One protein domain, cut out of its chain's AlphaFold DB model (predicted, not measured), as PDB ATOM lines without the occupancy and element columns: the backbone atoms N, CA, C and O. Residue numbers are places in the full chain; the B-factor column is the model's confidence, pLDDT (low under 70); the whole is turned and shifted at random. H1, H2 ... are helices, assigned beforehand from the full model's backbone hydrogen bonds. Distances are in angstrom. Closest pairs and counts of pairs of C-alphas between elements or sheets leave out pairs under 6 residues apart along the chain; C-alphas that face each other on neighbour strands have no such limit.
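This is residues 12 to 105 of the 140 residues of an uncharacterized protein of Bradyrhizobiaceae bacterium (UniProt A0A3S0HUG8). A loose, elongated chain of helices has an arm at one end, where residues 12 to 21 of H1 stick out, and an open body in which H5 packs crosswise on residues 45 to 49 of H3. H2 folds back at the inner end of H1, H4 lies off to one side of the body, and H6 turns back from H5 at a corner and runs out to the end away from H1. The 94 residues printed include six named helices, H1 to H6 in that order, and no named strand, and the class is all helix. The whole is loose, with a radius of gyration of the C-alphas of 15.6 A and spans of 53 by 30 by 19 A.

H1, residues 12 to 26, touches H2, residues 30 to 36, with residues 23 to 26 alone, and the closest C-alphas, those of Arg 26 and Gly 32, are 4.2 A apart. The two form a helical hairpin, opposite ways at a shallow tilt of 34.8 degrees, only just short of steep. H2 is close to but not clearly touching H3, residues 42 to 55, with the closest C-alphas, those of Leu 34 and Gln 44, 6.6 A apart. H4, residues 70 to 78, is apart from H3. H4 is close to but not clearly touching H5, residues 83 to 88, with the closest C-alphas, those of Ile 76 and Phe 83, 7.3 A apart, and their lines are about perpendicular at 74 degrees. H5 touches H3, opposite ways at a steep tilt of 61 degrees, with the closest C-alphas, those of Ile 45 and Met 86, 5.9 A apart. H6, residues 91 to 103, touches H5 only at the corner, where the closest C-alphas, those of Trp 85 and Asp 93, are 5.6 A apart. Every O i to N i+4 pair is within hydrogen-bond range in H1, H3, H4, H5 and H6, and 2 of 3 are in H2.

H1 begins at C-alpha 12, (147.109, 224.849, 272.866), and is 21.0 A long. H3 begins at C-alpha 42, (168.313, 198.318, 275.796), and is 19.9 A long. H6 is 18.4 A long and ends at C-alpha 103, (194.483, 213.020, 271.366). H2, H4 and H5 have 7, 9 and 6 residues.

The two C-alphas farthest apart, those of Arg 13 and Pro 105, are 55.0 A apart. Without residues 12 to 21, the body spans 42 by 29 by 19 A. The printed part has no cut. The link from H3 to H4, residues 56 to 69, is long, and the other four are tight. The mean pLDDT of the printed part is 79.9, and residues 26 to 27, 29 to 40 and 105 are under 70.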
ATOM      1  N   ALA A  12     146.625 226.114 272.314       80.69
ATOM      2  CA  ALA A  12     147.109 224.849 272.866       80.69
ATOM      3  C   ALA A  12     147.005 223.698 271.848       80.69
ATOM      4  O   ALA A  12     147.926 222.882 271.735       80.69
ATOM      5  N   ARG A  13     145.934 223.666 271.041       86.06
ATOM      6  CA  ARG A  13     145.780 222.707 269.933       86.06
ATOM      7  C   ARG A  13     146.866 222.887 268.871       86.06
ATOM      8  O   ARG A  13     147.482 221.900 268.462       86.06
ATOM      9  N   THR A  14     147.160 224.126 268.479       86.00
ATOM     10  CA  THR A  14     148.220 224.437 267.507       86.00
ATOM     11  C   THR A  14     149.604 224.060 268.035       86.00
ATOM     12  O   THR A  14     150.368 223.388 267.338       86.00
ATOM     13  N   ARG A  15     149.918 224.389 269.297       79.75
ATOM     14  CA  ARG A  15     151.179 223.990 269.948       79.75
ATOM     15  C   ARG A  15     151.345 222.470 269.979       79.75
ATOM     16  O   ARG A  15     152.415 221.975 269.622       79.75
ATOM     17  N   ARG A  16     150.283 221.727 270.317       84.00
ATOM     18  CA  ARG A  16     150.282 220.254 270.326       84.00
ATOM     19  C   ARG A  16     150.535 219.667 268.934       84.00
ATOM     20  O   ARG A  16     151.395 218.798 268.800       84.00
ATOM     21  N   ARG A  17     149.864 220.169 267.886       86.44
ATOM     22  CA  ARG A  17     150.126 219.746 266.493       86.44
ATOM     23  C   ARG A  17     151.565 220.025 266.068       86.44
ATOM     24  O   ARG A  17     152.227 219.137 265.535       86.44
ATOM     25  N   ASN A  18     152.073 221.226 266.336       86.94
ATOM     26  CA  ASN A  18     153.435 221.605 265.962       86.94
ATOM     27  C   ASN A  18     154.494 220.791 266.719       86.94
ATOM     28  O   ASN A  18     155.530 220.451 266.150       86.94
ATOM     29  N   ALA A  19     154.247 220.443 267.986       75.06
ATOM     30  CA  ALA A  19     155.101 219.531 268.744       75.06
ATOM     31  C   ALA A  19     155.108 218.120 268.132       75.06
ATOM     32  O   ALA A  19     156.183 217.571 267.887       75.06
ATOM     33  N   ALA A  20     153.939 217.572 267.784       80.62
ATOM     34  CA  ALA A  20     153.829 216.269 267.128       80.62
ATOM     35  C   ALA A  20     154.514 216.245 265.747       80.62
ATOM     36  O   ALA A  20     155.232 215.299 265.426       80.62
ATOM     37  N   ARG A  21     154.367 217.312 264.948       85.69
ATOM     38  CA  ARG A  21     155.035 217.452 263.643       85.69
ATOM     39  C   ARG A  21     156.557 217.482 263.787       85.69
ATOM     40  O   ARG A  21     157.249 216.760 263.072       85.69
ATOM     41  N   ARG A  22     157.073 218.264 264.744       79.12
ATOM     42  CA  ARG A  22     158.510 218.318 265.066       79.12
ATOM     43  C   ARG A  22     159.034 216.963 265.545       79.12
ATOM     44  O   ARG A  22     160.085 216.529 265.087       79.12
ATOM     45  N   ALA A  23     158.286 216.261 266.394       71.38
ATOM     46  CA  ALA A  23     158.643 214.917 266.843       71.38
ATOM     47  C   ALA A  23     158.683 213.907 265.679       71.38
ATOM     48  O   ALA A  23     159.642 213.148 265.553       71.38
ATOM     49  N   LYS A  24     157.693 213.945 264.776       79.44
ATOM     50  CA  LYS A  24     157.649 213.100 263.572       79.44
ATOM     51  C   LYS A  24     158.832 213.368 262.639       79.44
ATOM     52  O   LYS A  24     159.414 212.419 262.129       79.44
ATOM     53  N   GLN A  25     159.208 214.633 262.435       75.81
ATOM     54  CA  GLN A  25     160.392 214.966 261.640       75.81
ATOM     55  C   GLN A  25     161.688 214.488 262.298       75.81
ATOM     56  O   GLN A  25     162.512 213.891 261.617       75.81
ATOM     57  N   ARG A  26     161.847 214.665 263.615       65.38
ATOM     58  CA  ARG A  26     163.021 214.159 264.342       65.38
ATOM     59  C   ARG A  26     163.157 212.640 264.205       65.38
ATOM     60  O   ARG A  26     164.239 212.164 263.902       65.38
ATOM     61  N   ARG A  27     162.064 211.873 264.288       68.50
ATOM     62  CA  ARG A  27     162.080 210.408 264.074       68.50
ATOM     63  C   ARG A  27     162.543 209.965 262.680       68.50
ATOM     64  O   ARG A  27     162.778 208.773 262.480       68.50
ATOM     65  N   LYS A  28     162.669 210.870 261.705       73.06
ATOM     66  CA  LYS A  28     163.243 210.531 260.397       73.06
ATOM     67  C   LYS A  28     164.755 210.320 260.464       73.06
ATOM     68  O   LYS A  28     165.266 209.545 259.668       73.06
ATOM     69  N   THR A  29     165.451 210.940 261.420       59.41
ATOM     70  CA  THR A  29     166.901 210.779 261.587       59.41
ATOM     71  C   THR A  29     167.216 209.753 262.681       59.41
ATOM     72  O   THR A  29     166.460 209.654 263.654       59.41
ATOM     73  N   PRO A  30     168.333 209.005 262.580       53.06
ATOM     74  CA  PRO A  30     168.773 208.099 263.644       53.06
ATOM     75  C   PRO A  30     168.842 208.796 265.014       53.06
ATOM     76  O   PRO A  30     168.241 208.322 265.976       53.06
ATOM     77  N   ASN A  31     169.430 209.996 265.077       55.16
ATOM     78  CA  ASN A  31     169.517 210.791 266.308       55.16
ATOM     79  C   ASN A  31     168.158 211.226 266.873       55.16
ATOM     80  O   ASN A  31     167.954 211.220 268.084       55.16
ATOM     81  N   GLY A  32     167.191 211.592 266.031       58.09
ATOM     82  CA  GLY A  32     165.876 211.987 266.528       58.09
ATOM     83  C   GLY A  32     164.967 210.806 266.892       58.09
ATOM     84  O   GLY A  32     163.990 211.008 267.617       58.09
ATOM     85  N   ARG A  33     165.295 209.575 266.465       57.19
ATOM     86  CA  ARG A  33     164.696 208.338 267.006       57.19
ATOM     87  C   ARG A  33     165.176 208.063 268.436       57.19
ATOM     88  O   ARG A  33     164.353 207.676 269.261       57.19
ATOM     89  N   LEU A  34     166.447 208.345 268.739       53.22
ATOM     90  CA  LEU A  34     167.040 208.159 270.072       53.22
ATOM     91  C   LEU A  34     166.401 209.059 271.148       53.22
ATOM     92  O   LEU A  34     166.157 208.614 272.263       53.22
ATOM     93  N   PHE A  35     166.063 210.306 270.809       54.62
ATOM     94  CA  PHE A  35     165.534 211.290 271.767       54.62
ATOM     95  C   PHE A  35     164.088 211.020 272.241       54.62
ATOM     96  O   PHE A  35     163.688 211.491 273.301       54.62
ATOM     97  N   LEU A  36     163.271 210.302 271.457       51.28
ATOM     98  CA  LEU A  36     161.815 210.191 271.681       51.28
ATOM     99  C   LEU A  36     161.339 208.836 272.224       51.28
ATOM    100  O   LEU A  36     160.170 208.737 272.586       51.28
ATOM    101  N   ALA A  37     162.186 207.805 272.239       50.91
ATOM    102  CA  ALA A  37     161.800 206.424 272.561       50.91
ATOM    103  C   ALA A  37     162.226 205.955 273.968       50.91
ATOM    104  O   ALA A  37     162.116 204.775 274.270       50.91
ATOM    105  N   GLY A  38     162.718 206.860 274.819       51.91
ATOM    106  CA  GLY A  38     163.450 206.473 276.022       51.91
ATOM    107  C   GLY A  38     164.882 206.142 275.629       51.91
ATOM    108  O   GLY A  38     165.188 205.034 275.193       51.91
ATOM    109  N   ALA A  39     165.764 207.135 275.754       56.06
ATOM    110  CA  ALA A  39     167.182 206.981 275.447       56.06
ATOM    111  C   ALA A  39     167.809 205.803 276.218       56.06
ATOM    112  O   ALA A  39     168.771 205.215 275.758       56.06
ATOM    113  N   THR A  40     167.216 205.389 277.334       63.00
ATOM    114  CA  THR A  40     167.696 204.317 278.207       63.00
ATOM    115  C   THR A  40     167.257 202.901 277.806       63.00
ATOM    116  O   THR A  40     167.663 201.950 278.463       63.00
ATOM    117  N   HIS A  41     166.443 202.719 276.755       77.50
ATOM    118  CA  HIS A  41     165.978 201.379 276.375       77.50
ATOM    119  C   HIS A  41     167.134 200.507 275.834       77.50
ATOM    120  O   HIS A  41     167.904 200.997 274.994       77.50
ATOM    121  N   PRO A  42     167.231 199.216 276.218       82.31
ATOM    122  CA  PRO A  42     168.313 198.318 275.796       82.31
ATOM    123  C   PRO A  42     168.550 198.282 274.283       82.31
ATOM    124  O   PRO A  42     169.686 198.391 273.833       82.31
ATOM    125  N   ASP A  43     167.488 198.244 273.475       82.75
ATOM    126  CA  ASP A  43     167.609 198.252 272.007       82.75
ATOM    127  C   ASP A  43     168.251 199.529 271.447       82.75
ATOM    128  O   ASP A  43     168.964 199.490 270.444       82.75
ATOM    129  N   GLN A  44     168.004 200.682 272.077       78.88
ATOM    130  CA  GLN A  44     168.584 201.957 271.642       78.88
ATOM    131  C   GLN A  44     170.044 202.076 272.067       78.88
ATOM    132  O   GLN A  44     170.859 202.667 271.357       78.88
ATOM    133  N   ILE A  45     170.382 201.522 273.230       84.81
ATOM    134  CA  ILE A  45     171.767 201.359 273.668       84.81
ATOM    135  C   ILE A  45     172.503 200.435 272.690       84.81
ATOM    136  O   ILE A  45     173.522 200.840 272.135       84.81
ATOM    137  N   LYS A  46     171.935 199.263 272.375       89.25
ATOM    138  CA  LYS A  46     172.507 198.308 271.419       89.25
ATOM    139  C   LYS A  46     172.783 198.960 270.064       89.25
ATOM    140  O   LYS A  46     173.910 198.917 269.595       89.25
ATOM    141  N   ARG A  47     171.799 199.644 269.469       87.19
ATOM    142  CA  ARG A  47     171.969 200.317 268.165       87.19
ATOM    143  C   ARG A  47     173.088 201.358 268.160       87.19
ATOM    144  O   ARG A  47     173.781 201.494 267.159       87.19
ATOM    145  N   ARG A  48     173.254 202.108 269.254       86.62
ATOM    146  CA  ARG A  48     174.352 203.079 269.383       86.62
ATOM    147  C   ARG A  48     175.701 202.392 269.480       86.62
ATOM    148  O   ARG A  48     176.637 202.847 268.834       86.62
ATOM    149  N   LEU A  49     175.790 201.326 270.269       90.44
ATOM    150  CA  LEU A  49     177.019 200.553 270.408       90.44
ATOM    151  C   LEU A  49     177.390 199.857 269.097       90.44
ATOM    152  O   LEU A  49     178.552 199.909 268.723       90.44
ATOM    153  N   ASP A  50     176.418 199.300 268.371       90.88
ATOM    154  CA  ASP A  50     176.631 198.702 267.047       90.88
ATOM    155  C   ASP A  50     177.158 199.752 266.054       90.88
ATOM    156  O   ASP A  50     178.150 199.524 265.365       90.88
ATOM    157  N   TRP A  51     176.530 200.934 266.011       90.38
ATOM    158  CA  TRP A  51     176.988 202.035 265.160       90.38
ATOM    159  C   TRP A  51     178.401 202.496 265.525       90.38
ATOM    160  O   TRP A  51     179.237 202.675 264.643       90.38
ATOM    161  N   LEU A  52     178.680 202.667 266.820       90.00
ATOM    162  CA  LEU A  52     179.994 203.098 267.283       90.00
ATOM    163  C   LEU A  52     181.054 202.036 266.991       90.00
ATOM    164  O   LEU A  52     182.155 202.390 266.594       90.00
ATOM    165  N   ALA A  53     180.725 200.754 267.156       90.81
ATOM    166  CA  ALA A  53     181.633 199.659 266.853       90.81
ATOM    167  C   ALA A  53     182.024 199.651 265.372       90.81
ATOM    168  O   ALA A  53     183.206 199.537 265.066       90.81
ATOM    169  N   LEU A  54     181.070 199.879 264.466       88.69
ATOM    170  CA  LEU A  54     181.356 200.029 263.038       88.69
ATOM    171  C   LEU A  54     182.232 201.256 262.750       88.69
ATOM    172  O   LEU A  54     183.279 201.134 262.123       88.69
ATOM    173  N   GLU A  55     181.839 202.429 263.248       88.25
ATOM    174  CA  GLU A  55     182.550 203.697 263.025       88.25
ATOM    175  C   GLU A  55     183.994 203.660 263.554       88.25
ATOM    176  O   GLU A  55     184.901 204.281 263.001       88.25
ATOM    177  N   TRP A  56     184.213 202.963 264.666       88.12
ATOM    178  CA  TRP A  56     185.496 202.901 265.360       88.12
ATOM    179  C   TRP A  56     186.278 201.612 265.108       88.12
ATOM    180  O   TRP A  56     187.313 201.407 265.754       88.12
ATOM    181  N   ASN A  57     185.786 200.773 264.191       87.12
ATOM    182  CA  ASN A  57     186.319 199.457 263.854       87.12
ATOM    183  C   ASN A  57     186.612 198.595 265.101       87.12
ATOM    184  O   ASN A  57     187.709 198.065 265.278       87.12
ATOM    185  N   LEU A  58     185.645 198.540 266.019       89.75
ATOM    186  CA  LEU A  58     185.694 197.737 267.237       89.75
ATOM    187  C   LEU A  58     185.025 196.371 267.017       89.75
ATOM    188  O   LEU A  58     184.193 196.230 266.118       89.75
ATOM    189  N   PRO A  59     185.329 195.375 267.870       92.12
ATOM    190  CA  PRO A  59     184.562 194.136 267.922       92.12
ATOM    191  C   PRO A  59     183.073 194.404 268.163       92.12
ATOM    192  O   PRO A  59     182.704 195.418 268.753       92.12
ATOM    193  N   ALA A  60     182.217 193.469 267.750       90.50
ATOM    194  CA  ALA A  60     180.787 193.578 268.010       90.50
ATOM    195  C   ALA A  60     180.513 193.711 269.525       90.50
ATOM    196  O   ALA A  60     181.106 192.971 270.320       90.50
ATOM    197  N   PRO A  61     179.626 194.632 269.944       91.56
ATOM    198  CA  PRO A  61     179.333 194.828 271.353       91.56
ATOM    199  C   PRO A  61     178.587 193.617 271.939       91.56
ATOM    200  O   PRO A  61     177.840 192.933 271.230       91.56
ATOM    201  N   PRO A  62     178.735 193.359 273.250       90.94
ATOM    202  CA  PRO A  62     177.984 192.316 273.930       90.94
ATOM    203  C   PRO A  62     176.483 192.633 273.957       90.94
ATOM    204  O   PRO A  62     176.038 193.764 273.735       90.94
ATOM    205  N   LYS A  63     175.676 191.613 274.258       88.69
ATOM    206  CA  LYS A  63     174.220 191.755 274.344       88.69
ATOM    207  C   LYS A  63     173.837 192.723 275.468       88.69
ATOM    208  O   LYS A  63     174.316 192.605 276.593       88.69
ATOM    209  N   VAL A  64     172.955 193.668 275.151       86.38
ATOM    210  CA  VAL A  64     172.484 194.693 276.088       86.38
ATOM    211  C   VAL A  64     171.172 194.246 276.725       86.38
ATOM    212  O   VAL A  64     170.233 193.880 276.018       86.38
ATOM    213  N   TYR A  65     171.106 194.314 278.052       79.94
ATOM    214  CA  TYR A  65     169.917 194.017 278.850       79.94
ATOM    215  C   TYR A  65     169.436 195.269 279.593       79.94
ATOM    216  O   TYR A  65     170.066 196.324 279.522       79.94
ATOM    217  N   ALA A  66     168.303 195.164 280.295       70.31
ATOM    218  CA  ALA A  66     167.787 196.245 281.141       70.31
ATOM    219  C   ALA A  66     168.768 196.622 282.264       70.31
ATOM    220  O   ALA A  66     168.912 197.799 282.585       70.31
ATOM    221  N   THR A  67     169.470 195.635 282.821       72.38
ATOM    222  CA  THR A  67     170.566 195.828 283.774       72.38
ATOM    223  C   THR A  67     171.922 195.680 283.071       72.38
ATOM    224  O   THR A  67     172.090 194.776 282.244       72.38
ATOM    225  N   PRO A  68     172.914 196.546 283.362       73.38
ATOM    226  CA  PRO A  68     174.246 196.415 282.786       73.38
ATOM    227  C   PRO A  68     174.926 195.134 283.275       73.38
ATOM    228  O   PRO A  68     175.114 194.932 284.471       73.38
ATOM    229  N   THR A  69     175.317 194.269 282.344       82.88
ATOM    230  CA  THR A  69     176.135 193.084 282.645       82.88
ATOM    231  C   THR A  69     177.607 193.458 282.790       82.88
ATOM    232  O   THR A  69     178.061 194.391 282.127       82.88
ATOM    233  N   THR A  70     178.382 192.669 283.535       86.50
ATOM    234  CA  THR A  70     179.848 192.810 283.636       86.50
ATOM    235  C   THR A  70     180.527 192.852 282.268       86.50
ATOM    236  O   THR A  70     181.346 193.728 282.027       86.50
ATOM    237  N   ALA A  71     180.109 192.001 281.325       87.94
ATOM    238  CA  ALA A  71     180.628 192.004 279.956       87.94
ATOM    239  C   ALA A  71     180.437 193.354 279.239       87.94
ATOM    240  O   ALA A  71     181.328 193.818 278.529       87.94
ATOM    241  N   LEU A  72     179.283 193.997 279.439       87.19
ATOM    242  CA  LEU A  72     178.993 195.315 278.877       87.19
ATOM    243  C   LEU A  72     179.859 196.398 279.527       87.19
ATOM    244  O   LEU A  72     180.380 197.246 278.810       87.19
ATOM    245  N   ILE A  73     180.044 196.336 280.849       85.94
ATOM    246  CA  ILE A  73     180.897 197.267 281.602       85.94
ATOM    247  C   ILE A  73     182.357 197.147 281.137       85.94
ATOM    248  O   ILE A  73     182.962 198.134 280.727       85.94
ATOM    249  N   SER A  74     182.896 195.930 281.070       89.19
ATOM    250  CA  SER A  74     184.262 195.707 280.586       89.19
ATOM    251  C   SER A  74     184.447 196.160 279.136       89.19
ATOM    252  O   SER A  74     185.501 196.681 278.780       89.19
ATOM    253  N   TYR A  75     183.428 195.996 278.286       92.00
ATOM    254  CA  TYR A  75     183.471 196.470 276.903       92.00
ATOM    255  C   TYR A  75     183.550 198.003 276.820       92.00
ATOM    256  O   TYR A  75     184.375 198.530 276.072       92.00
ATOM    257  N   ILE A  76     182.722 198.729 277.583       90.50
ATOM    258  CA  ILE A  76     182.731 200.200 277.549       90.50
ATOM    259  C   ILE A  76     184.033 200.777 278.107       90.50
ATOM    260  O   ILE A  76     184.575 201.705 277.508       90.50
ATOM    261  N   GLU A  77     184.576 200.199 279.179       88.06
ATOM    262  CA  GLU A  77     185.841 200.633 279.780       88.06
ATOM    263  C   GLU A  77     187.012 200.397 278.826       88.06
ATOM    264  O   GLU A  77     187.761 201.325 278.517       88.06
ATOM    265  N   LYS A  78     187.113 199.184 278.266       89.69
ATOM    266  CA  LYS A  78     188.174 198.806 277.323       89.69
ATOM    267  C   LYS A  78     188.241 199.721 276.101       89.69
ATOM    268  O   LYS A  78     189.318 199.944 275.551       89.69
ATOM    269  N   HIS A  79     187.094 200.217 275.647       88.62
ATOM    270  CA  HIS A  79     186.989 201.020 274.433       88.62
ATOM    271  C   HIS A  79     186.788 202.521 274.695       88.62
ATOM    272  O   HIS A  79     186.583 203.273 273.739       88.62
ATOM    273  N   GLY A  80     186.870 202.965 275.955       88.62
ATOM    274  CA  GLY A  80     186.752 204.377 276.333       88.62
ATOM    275  C   GLY A  80     185.388 204.986 275.994       88.62
ATOM    276  O   GLY A  80     185.300 206.146 275.589       88.62
ATOM    277  N   ILE A  81     184.319 204.193 276.090       90.19
ATOM    278  CA  ILE A  81     182.954 204.631 275.799       90.19
ATOM    279  C   ILE A  81     182.356 205.225 277.076       90.19
ATOM    280  O   ILE A  81     182.221 204.538 278.085       90.19
ATOM    281  N   LEU A  82     181.948 206.496 277.029       86.88
ATOM    282  CA  LEU A  82     181.312 207.145 278.175       86.88
ATOM    283  C   LEU A  82     179.949 206.514 278.468       86.88
ATOM    284  O   LEU A  82     179.081 206.441 277.593       86.88
ATOM    285  N   PHE A  83     179.735 206.137 279.727       81.25
ATOM    286  CA  PHE A  83     178.469 205.570 280.188       81.25
ATOM    287  C   PHE A  83     177.288 206.516 279.918       81.25
ATOM    288  O   PHE A  83     176.266 206.102 279.376       81.25
ATOM    289  N   ASP A  84     177.459 207.812 280.182       80.06
ATOM    290  CA  ASP A  84     176.437 208.828 279.906       80.06
ATOM    291  C   ASP A  84     176.078 208.926 278.421       80.06
ATOM    292  O   ASP A  84     174.907 209.098 278.065       80.06
ATOM    293  N   TRP A  85     177.058 208.762 277.532       85.50
ATOM    294  CA  TRP A  85     176.791 208.707 276.101       85.50
ATOM    295  C   TRP A  85     176.026 207.432 275.731       85.50
ATOM    296  O   TRP A  85     175.023 207.486 275.009       85.50
ATOM    297  N   MET A  86     176.459 206.289 276.263       85.38
ATOM    298  CA  MET A  86     175.799 205.004 276.051       85.38
ATOM    299  C   MET A  86     174.343 205.042 276.517       85.38
ATOM    300  O   MET A  86     173.485 204.518 275.819       85.38
ATOM    301  N   VAL A  87     174.043 205.681 277.649       78.06
ATOM    302  CA  VAL A  87     172.692 205.747 278.217       78.06
ATOM    303  C   VAL A  87     171.872 206.844 277.545       78.06
ATOM    304  O   VAL A  87     170.818 206.566 276.984       78.06
ATOM    305  N   TYR A  88     172.364 208.078 277.466       75.94
ATOM    306  CA  TYR A  88     171.559 209.230 277.034       75.94
ATOM    307  C   TYR A  88     171.782 209.666 275.584       75.94
ATOM    308  O   TYR A  88     170.947 210.374 275.023       75.94
ATOM    309  N   GLY A  89     172.892 209.267 274.964       77.00
ATOM    310  CA  GLY A  89     173.168 209.535 273.549       77.00
ATOM    311  C   GLY A  89     173.459 211.007 273.283       77.00
ATOM    312  O   GLY A  89     173.174 211.516 272.199       77.00
ATOM    313  N   ARG A  90     173.973 211.721 274.289       79.88
ATOM    314  CA  ARG A  90     174.236 213.157 274.201       79.88
ATOM    315  C   ARG A  90     175.374 213.416 273.220       79.88
ATOM    316  O   ARG A  90     176.485 212.934 273.394       79.88
ATOM    317  N   VAL A  91     175.122 214.250 272.217       78.75
ATOM    318  CA  VAL A  91     176.110 214.558 271.167       78.75
ATOM    319  C   VAL A  91     177.399 215.158 271.741       78.75
ATOM    320  O   VAL A  91     178.479 214.832 271.265       78.75
ATOM    321  N   ARG A  92     177.308 215.980 272.794       78.12
ATOM    322  CA  ARG A  92     178.489 216.575 273.442       78.12
ATOM    323  C   ARG A  92     179.460 215.512 273.981       78.12
ATOM    324  O   ARG A  92     180.665 215.647 273.803       78.12
ATOM    325  N   ASP A  93     178.927 214.429 274.545       79.81
ATOM    326  CA  ASP A  93     179.721 213.346 275.131       79.81
ATOM    327  C   ASP A  93     180.386 212.523 274.006       79.81
ATOM    328  O   ASP A  93     181.537 212.112 274.131       79.81
ATOM    329  N   LEU A  94     179.721 212.384 272.846       84.69
ATOM    330  CA  LEU A  94     180.310 211.783 271.640       84.69
ATOM    331  C   LEU A  94     181.489 212.596 271.100       84.69
ATOM    332  O   LEU A  94     182.495 212.030 270.676       84.69
ATOM    333  N   VAL A  95     181.342 213.922 271.063       84.31
ATOM    334  CA  VAL A  95     182.397 214.830 270.595       84.31
ATOM    335  C   VAL A  95     183.599 214.745 271.529       84.31
ATOM    336  O   VAL A  95     184.715 214.569 271.047       84.31
ATOM    337  N   ALA A  96     183.368 214.774 272.845       85.31
ATOM    338  CA  ALA A  96     184.415 214.595 273.847       85.31
ATOM    339  C   ALA A  96     185.147 213.253 273.672       85.31
ATOM    340  O   ALA A  96     186.372 213.229 273.597       85.31
ATOM    341  N   MET A  97     184.408 212.154 273.498       90.12
ATOM    342  CA  MET A  97     184.960 210.826 273.212       90.12
ATOM    343  C   MET A  97     185.813 210.787 271.934       90.12
ATOM    344  O   MET A  97     186.928 210.265 271.941       90.12
ATOM    345  N   LYS A  98     185.312 211.345 270.821       87.56
ATOM    346  CA  LYS A  98     186.060 211.400 269.552       87.56
ATOM    347  C   LYS A  98     187.329 212.248 269.691       87.56
ATOM    348  O   LYS A  98     188.364 211.868 269.148       87.56
ATOM    349  N   GLN A  99     187.266 213.359 270.423       88.06
ATOM    350  CA  GLN A  99     188.420 214.218 270.667       88.06
ATOM    351  C   GLN A  99     189.466 213.525 271.547       88.06
ATOM    352  O   GLN A  99     190.635 213.487 271.173       88.06
ATOM    353  N   ALA A 100     189.047 212.906 272.652       85.06
ATOM    354  CA  ALA A 100     189.931 212.147 273.534       85.06
ATOM    355  C   ALA A 100     190.653 211.023 272.776       85.06
ATOM    356  O   ALA A 100     191.858 210.855 272.916       85.06
ATOM    357  N   ARG A 101     189.948 210.313 271.887       83.31
ATOM    358  CA  ARG A 101     190.549 209.263 271.053       83.31
ATOM    359  C   ARG A 101     191.520 209.796 269.996       83.31
ATOM    360  O   ARG A 101     192.466 209.099 269.653       83.31
ATOM    361  N   ARG A 102     191.301 211.004 269.467       81.56
ATOM    362  CA  ARG A 102     192.255 211.669 268.559       81.56
ATOM    363  C   ARG A 102     193.521 212.117 269.280       81.56
ATOM    364  O   ARG A 102     194.586 212.082 268.681       81.56
ATOM    365  N   MET A 103     193.378 212.556 270.527       79.00
ATOM    366  CA  MET A 103     194.483 213.020 271.366       79.00
ATOM    367  C   MET A 103     195.199 211.884 272.100       79.00
ATOM    368  O   MET A 103     196.279 212.102 272.638       79.00
ATOM    369  N   ALA A 104     194.624 210.679 272.114       73.31
ATOM    370  CA  ALA A 104     195.295 209.502 272.633       73.31
ATOM    371  C   ALA A 104     196.597 209.268 271.843       73.31
ATOM    372  O   ALA A 104     196.570 209.348 270.609       73.31
ATOM    373  N   PRO A 105     197.721 208.983 272.527       67.19
ATOM    374  CA  PRO A 105     198.992 208.741 271.865       67.19
ATOM    375  C   PRO A 105     198.815 207.606 270.858       67.19
ATOM    376  O   PRO A 105     198.449 206.482 271.208       67.19
TER     377      PRO A 105